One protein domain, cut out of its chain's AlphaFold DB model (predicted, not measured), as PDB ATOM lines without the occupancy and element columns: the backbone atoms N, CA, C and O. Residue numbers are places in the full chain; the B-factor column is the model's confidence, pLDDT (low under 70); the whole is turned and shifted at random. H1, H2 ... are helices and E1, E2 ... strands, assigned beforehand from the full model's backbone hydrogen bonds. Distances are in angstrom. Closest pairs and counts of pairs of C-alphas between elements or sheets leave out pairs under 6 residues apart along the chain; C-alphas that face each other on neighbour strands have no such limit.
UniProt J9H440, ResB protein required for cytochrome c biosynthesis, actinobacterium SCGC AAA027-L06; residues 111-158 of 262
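What this domain is: This is residues 111 to 158 of the 262 residues of the protein "ResB protein required for cytochrome c biosynthesis" of actinobacterium SCGC AAA027-L06 (UniProt J9H440). A tight hairpin of two antiparallel strands, E1 and E2, has one helix, H1, packed over one of its faces, while a long stretch with no named element, residues 111 to 129, loops out to one side before H1 begins. Within that loop residues 117 to 123 stick out free of the rest. The printed part has 48 residues, with one named helix and two named strands in the order H1, E1, E2 along the chain; the class is mixed, helices and strands, with under half of the residues in named elements. The whole is only just compact, close to loose, with a radius of gyration of the C-alphas of 11.5 A and spans of 27 by 26 by 18 A.

How they stand to each other: The printed part opens with residues 111 to 129, whose C-alphas lie 8 to 16 A from the mean of all C-alphas; of these, residues 117 to 123 stand free. H1, residues 130 to 139, follows, and every O i to N i+4 pair inside it is within hydrogen-bond range. A tight link of 3 residues joins H1 to E1, residues 143 to 147. A tight link of 2 residues then joins E1 to E2, residues 150 to 154, and E1 and E2 form a hairpin. The two strands are antiparallel neighbours, with 164 degrees between their N-to-C directions. The C-alphas of Ile 144 and Ala 153 face each other at 4.5 A. N 145 and O 152 are within hydrogen-bond range at 2.8 A, as are N 152 and O 145 at 2.9 A. The closest C-alphas of H1 and E1 are those of Arg 138 and Ile 144, 7.5 A apart. The closest of H1 and E2 are those of Leu 137 and Ala 153, also 7.5 A apart. Within 10 A, H1 has 12 pairs of C-alphas with E2 and 7 with E1, made by its residues 130 to 138.

Where its parts are: H1 runs from C-alpha 130 at (46.941, 13.704, 39.903) to C-alpha 139 at (44.968, 27.298, 35.971), 14.3 A from first to last C-alpha. E1 begins with C-alpha 143 at (40.865, 21.418, 28.310) and is 13.5 A long. E2 is 13.6 A long and ends with C-alpha 154 at (45.013, 19.693, 25.318).

The domain as a whole: The two C-alphas farthest apart are those of Lys 127 and Ala 158, at 33.1 A. The first and last printed C-alphas, those of Leu 111 and Ala 158, are 21.3 A apart. The printed part has no cut. The mean pLDDT of the printed part is 87.3, and no printed residue is under 70.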
ATOM      1  N   LEU A 111      41.302  10.120  24.655       85.44
ATOM      2  CA  LEU A 111      41.687   9.132  25.666       85.44
ATOM      3  C   LEU A 111      43.206   9.096  25.842       85.44
ATOM      4  O   LEU A 111      43.952   9.266  24.876       85.44
ATOM      5  N   THR A 112      43.654   8.817  27.063       84.75
ATOM      6  CA  THR A 112      45.066   8.558  27.336       84.75
ATOM      7  C   THR A 112      45.520   7.287  26.606       84.75
ATOM      8  O   THR A 112      44.900   6.227  26.745       84.75
ATOM      9  N   PRO A 113      46.571   7.363  25.772       84.31
ATOM     10  CA  PRO A 113      47.032   6.198  25.026       84.31
ATOM     11  C   PRO A 113      47.630   5.132  25.941       84.31
ATOM     12  O   PRO A 113      48.289   5.438  26.930       84.31
ATOM     13  N   LYS A 114      47.437   3.863  25.568       84.25
ATOM     14  CA  LYS A 114      47.895   2.705  26.352       84.25
ATOM     15  C   LYS A 114      49.428   2.598  26.453       84.25
ATOM     16  O   LYS A 114      49.922   2.030  27.418       84.25
ATOM     17  N   TYR A 115      50.153   3.133  25.468       86.38
ATOM     18  CA  TYR A 115      51.616   3.068  25.357       86.38
ATOM     19  C   TYR A 115      52.202   4.486  25.308       86.38
ATOM     20  O   TYR A 115      52.437   5.034  24.229       86.38
ATOM     21  N   LEU A 116      52.359   5.117  26.476       85.31
ATOM     22  CA  LEU A 116      52.937   6.465  26.595       85.31
ATOM     23  C   LEU A 116      54.434   6.483  26.253       85.31
ATOM     24  O   LEU A 116      54.934   7.479  25.742       85.31
ATOM     25  N   ASP A 117      55.116   5.361  26.477       86.56
ATOM     26  CA  ASP A 117      56.531   5.110  26.194       86.56
ATOM     27  C   ASP A 117      56.898   5.254  24.707       86.56
ATOM     28  O   ASP A 117      58.049   5.514  24.375       86.56
ATOM     29  N   ARG A 118      55.919   5.117  23.804       88.56
ATOM     30  CA  ARG A 118      56.120   5.232  22.351       88.56
ATOM     31  C   ARG A 118      55.974   6.655  21.813       88.56
ATOM     32  O   ARG A 118      56.088   6.854  20.605       88.56
ATOM     33  N   MET A 119      55.659   7.630  22.663       87.50
ATOM     34  CA  MET A 119      55.504   9.023  22.242       87.50
ATOM     35  C   MET A 119      56.855   9.734  22.146       87.50
ATOM     36  O   MET A 119      57.710   9.559  23.008       87.50
ATOM     37  N   GLU A 120      57.008  10.611  21.148       87.56
ATOM     38  CA  GLU A 120      58.246  11.373  20.903       87.56
ATOM     39  C   GLU A 120      58.711  12.213  22.104       87.56
ATOM     40  O   GLU A 120      59.906  12.431  22.277       87.56
ATOM     41  N   PHE A 121      57.784  12.657  22.958       86.94
ATOM     42  CA  PHE A 121      58.065  13.516  24.114       86.94
ATOM     43  C   PHE A 121      57.690  12.850  25.446       86.94
ATOM     44  O   PHE A 121      57.119  13.487  26.332       86.94
ATOM     45  N   TYR A 122      57.972  11.553  25.587       89.44
ATOM     46  CA  TYR A 122      57.736  10.837  26.839       89.44
ATOM     47  C   TYR A 122      58.701  11.295  27.943       89.44
ATOM     48  O   TYR A 122      59.907  11.423  27.746       89.44
ATOM     49  N   THR A 123      58.173  11.531  29.141       87.44
ATOM     50  CA  THR A 123      58.968  11.788  30.345       87.44
ATOM     51  C   THR A 123      58.289  11.119  31.527       87.44
ATOM     52  O   THR A 123      57.096  11.314  31.758       87.44
ATOM     53  N   GLU A 124      59.053  10.342  32.291       88.38
ATOM     54  CA  GLU A 124      58.579   9.708  33.517       88.38
ATOM     55  C   GLU A 124      58.993  10.542  34.732       88.38
ATOM     56  O   GLU A 124      60.167  10.866  34.914       88.38
ATOM     57  N   ILE A 125      58.030  10.876  35.593       85.38
ATOM     58  CA  ILE A 125      58.292  11.539  36.871       85.38
ATOM     59  C   ILE A 125      57.637  10.714  37.977       85.38
ATOM     60  O   ILE A 125      56.442  10.420  37.928       85.38
ATOM     61  N   LYS A 126      58.416  10.325  38.988       84.62
ATOM     62  CA  LYS A 126      57.942   9.458  40.075       84.62
ATOM     63  C   LYS A 126      57.147  10.251  41.117       84.62
ATOM     64  O   LYS A 126      57.563  11.330  41.523       84.62
ATOM     65  N   LYS A 127      56.057   9.647  41.612       76.94
ATOM     66  CA  LYS A 127      55.231  10.117  42.747       76.94
ATOM     67  C   LYS A 127      54.646  11.526  42.567       76.94
ATOM     68  O   LYS A 127      54.945  12.439  43.334       76.94
ATOM     69  N   ILE A 128      53.757  11.678  41.589       80.75
ATOM     70  CA  ILE A 128      52.956  12.892  41.413       80.75
ATOM     71  C   ILE A 128      51.495  12.617  41.768       80.75
ATOM     72  O   ILE A 128      50.922  11.603  41.383       80.75
ATOM     73  N   ASP A 129      50.903  13.559  42.495       87.12
ATOM     74  CA  ASP A 129      49.478  13.597  42.803       87.12
ATOM     75  C   ASP A 129      48.691  14.157  41.603       87.12
ATOM     76  O   ASP A 129      48.907  15.304  41.185       87.12
ATOM     77  N   LEU A 130      47.775  13.350  41.055       85.06
ATOM     78  CA  LEU A 130      46.941  13.704  39.903       85.06
ATOM     79  C   LEU A 130      46.076  14.948  40.163       85.06
ATOM     80  O   LEU A 130      45.835  15.731  39.242       85.06
ATOM     81  N   ASP A 131      45.675  15.205  41.408       87.94
ATOM     82  CA  ASP A 131      44.824  16.351  41.748       87.94
ATOM     83  C   ASP A 131      45.585  17.677  41.667       87.94
ATOM     84  O   ASP A 131      45.042  18.706  41.245       87.94
ATOM     85  N   LYS A 132      46.877  17.661  42.014       88.81
ATOM     86  CA  LYS A 132      47.757  18.828  41.853       88.81
ATOM     87  C   LYS A 132      48.003  19.128  40.379       88.81
ATOM     88  O   LYS A 132      47.982  20.298  39.989       88.81
ATOM     89  N   VAL A 133      48.182  18.087  39.564       89.31
ATOM     90  CA  VAL A 133      48.350  18.213  38.109       89.31
ATOM     91  C   VAL A 133      47.094  18.795  37.472       89.31
ATOM     92  O   VAL A 133      47.188  19.752  36.703       89.31
ATOM     93  N   GLU A 134      45.914  18.298  37.842       90.19
ATOM     94  CA  GLU A 134      44.652  18.822  37.323       90.19
ATOM     95  C   GLU A 134      44.483  20.312  37.641       90.19
ATOM     96  O   GLU A 134      44.207  21.110  36.741       90.19
ATOM     97  N   LYS A 135      44.697  20.720  38.900       91.25
ATOM     98  CA  LYS A 135      44.598  22.135  39.304       91.25
ATOM     99  C   LYS A 135      45.565  23.020  38.521       91.25
ATOM    100  O   LYS A 135      45.184  24.109  38.083       91.25
ATOM    101  N   PHE A 136      46.799  22.557  38.317       91.62
ATOM    102  CA  PHE A 136      47.795  23.281  37.533       91.62
ATOM    103  C   PHE A 136      47.362  23.451  36.068       91.62
ATOM    104  O   PHE A 136      47.399  24.564  35.536       91.62
ATOM    105  N   LEU A 137      46.890  22.375  35.433       91.81
ATOM    106  CA  LEU A 137      46.420  22.388  34.046       91.81
ATOM    107  C   LEU A 137      45.178  23.277  33.873       91.81
ATOM    108  O   LEU A 137      45.119  24.068  32.928       91.81
ATOM    109  N   ARG A 138      44.230  23.247  34.823       89.94
ATOM    110  CA  ARG A 138      43.061  24.147  34.827       89.94
ATOM    111  C   ARG A 138      43.481  25.609  34.925       89.94
ATOM    112  O   ARG A 138      43.009  26.427  34.140       89.94
ATOM    113  N   LYS A 139      44.424  25.934  35.820       93.75
ATOM    114  CA  LYS A 139      44.968  27.298  35.971       93.75
ATOM    115  C   LYS A 139      45.644  27.802  34.692       93.75
ATOM    116  O   LYS A 139      45.653  28.997  34.428       93.75
ATOM    117  N   LYS A 140      46.205  26.903  33.881       91.81
ATOM    118  CA  LYS A 140      46.813  27.225  32.582       91.81
ATOM    119  C   LYS A 140      45.819  27.190  31.407       91.81
ATOM    120  O   LYS A 140      46.255  27.341  30.262       91.81
ATOM    121  N   HIS A 141      44.515  27.056  31.668       89.00
ATOM    122  CA  HIS A 141      43.438  26.993  30.668       89.00
ATOM    123  C   HIS A 141      43.564  25.824  29.681       89.00
ATOM    124  O   HIS A 141      43.288  25.976  28.490       89.00
ATOM    125  N   PHE A 142      44.013  24.662  30.153       90.44
ATOM    126  CA  PHE A 142      43.916  23.434  29.369       90.44
ATOM    127  C   PHE A 142      42.490  22.884  29.417       90.44
ATOM    128  O   PHE A 142      41.807  22.977  30.441       90.44
ATOM    129  N   ARG A 143      42.057  22.271  28.315       88.12
ATOM    130  CA  ARG A 143      40.865  21.418  28.310       88.12
ATOM    131  C   ARG A 143      41.281  20.072  28.868       88.12
ATOM    132  O   ARG A 143      42.295  19.537  28.434       88.12
ATOM    133  N   ILE A 144      40.528  19.552  29.829       89.88
ATOM    134  CA  ILE A 144      40.925  18.361  30.580       89.88
ATOM    135  C   ILE A 144      39.843  17.298  30.478       89.88
ATOM    136  O   ILE A 144      38.654  17.577  30.643       89.88
ATOM    137  N   ARG A 145      40.286  16.066  30.253       89.75
ATOM    138  CA  ARG A 145      39.536  14.842  30.476       89.75
ATOM    139  C   ARG A 145      40.214  14.078  31.605       89.75
ATOM    140  O   ARG A 145      41.408  13.794  31.530       89.75
ATOM    141  N   ARG A 146      39.438  13.749  32.636       87.38
ATOM    142  CA  ARG A 146      39.887  12.915  33.747       87.38
ATOM    143  C   ARG A 146      39.249  11.537  33.643       87.38
ATOM    144  O   ARG A 146      38.028  11.445  33.557       87.38
ATOM    145  N   ASP A 147      40.092  10.516  33.661       86.81
ATOM    146  CA  ASP A 147      39.729   9.108  33.818       86.81
ATOM    147  C   ASP A 147      40.337   8.601  35.151       86.81
ATOM    148  O   ASP A 147      41.129   9.310  35.776       86.81
ATOM    149  N   GLU A 148      39.975   7.400  35.618       83.50
ATOM    150  CA  GLU A 148      40.291   6.918  36.983       83.50
ATOM    151  C   GLU A 148      41.780   7.014  37.354       83.50
ATOM    152  O   GLU A 148      42.121   7.504  38.428       83.50
ATOM    153  N   ASN A 149      42.664   6.625  36.431       85.81
ATOM    154  CA  ASN A 149      44.113   6.579  36.651       85.81
ATOM    155  C   ASN A 149      44.898   7.518  35.725       85.81
ATOM    156  O   ASN A 149      46.112   7.371  35.583       85.81
ATOM    157  N   SER A 150      44.230   8.440  35.025       88.00
ATOM    158  CA  SER A 150      44.906   9.229  33.994       88.00
ATOM    159  C   SER A 150      44.220  10.557  33.683       88.00
ATOM    160  O   SER A 150      43.003  10.701  33.807       88.00
ATOM    161  N   ILE A 151      45.017  11.534  33.253       89.62
ATOM    162  CA  ILE A 151      44.544  12.852  32.837       89.62
ATOM    163  C   ILE A 151      45.036  13.100  31.415       89.62
ATOM    164  O   ILE A 151      46.236  13.046  31.153       89.62
ATOM    165  N   SER A 152      44.108  13.405  30.514       90.31
ATOM    166  CA  SER A 152      44.404  13.898  29.172       90.31
ATOM    167  C   SER A 152      44.088  15.385  29.110       90.31
ATOM    168  O   SER A 152      43.016  15.820  29.545       90.31
ATOM    169  N   ALA A 153      45.028  16.180  28.605       90.56
ATOM    170  CA  ALA A 153      44.878  17.621  28.524       90.56
ATOM    171  C   ALA A 153      45.420  18.169  27.207       90.56
ATOM    172  O   ALA A 153      46.505  17.802  26.768       90.56
ATOM    173  N   GLU A 154      44.673  19.089  26.606       89.19
ATOM    174  CA  GLU A 154      45.013  19.693  25.318       89.19
ATOM    175  C   GLU A 154      44.828  21.216  25.349       89.19
ATOM    176  O   GLU A 154      44.015  21.771  26.103       89.19
ATOM    177  N   LYS A 155      45.609  21.905  24.515       86.19
ATOM    178  CA  LYS A 155      45.554  23.351  24.283       86.19
ATOM    179  C   LYS A 155      46.103  23.639  22.884       86.19
ATOM    180  O   LYS A 155      46.921  22.876  22.389       86.19
ATOM    181  N   GLY A 156      45.688  24.746  22.262       80.50
ATOM    182  CA  GLY A 156      46.274  25.204  20.989       80.50
ATOM    183  C   GLY A 156      45.307  25.379  19.815       80.50
ATOM    184  O   GLY A 156      45.740  25.814  18.753       80.50
ATOM    185  N   TYR A 157      44.002  25.149  20.006       80.88
ATOM    186  CA  TYR A 157      42.989  25.292  18.947       80.88
ATOM    187  C   TYR A 157      42.947  26.681  18.295       80.88
ATOM    188  O   TYR A 157      42.609  26.785  17.124       80.88
ATOM    189  N   ALA A 158      43.329  27.747  19.009       83.44
ATOM    190  CA  ALA A 158      43.268  29.117  18.493       83.44
ATOM    191  C   ALA A 158      44.097  29.332  17.215       83.44
ATOM    192  O   ALA A 158      43.646  30.037  16.315       83.44
TER     193      ALA A 158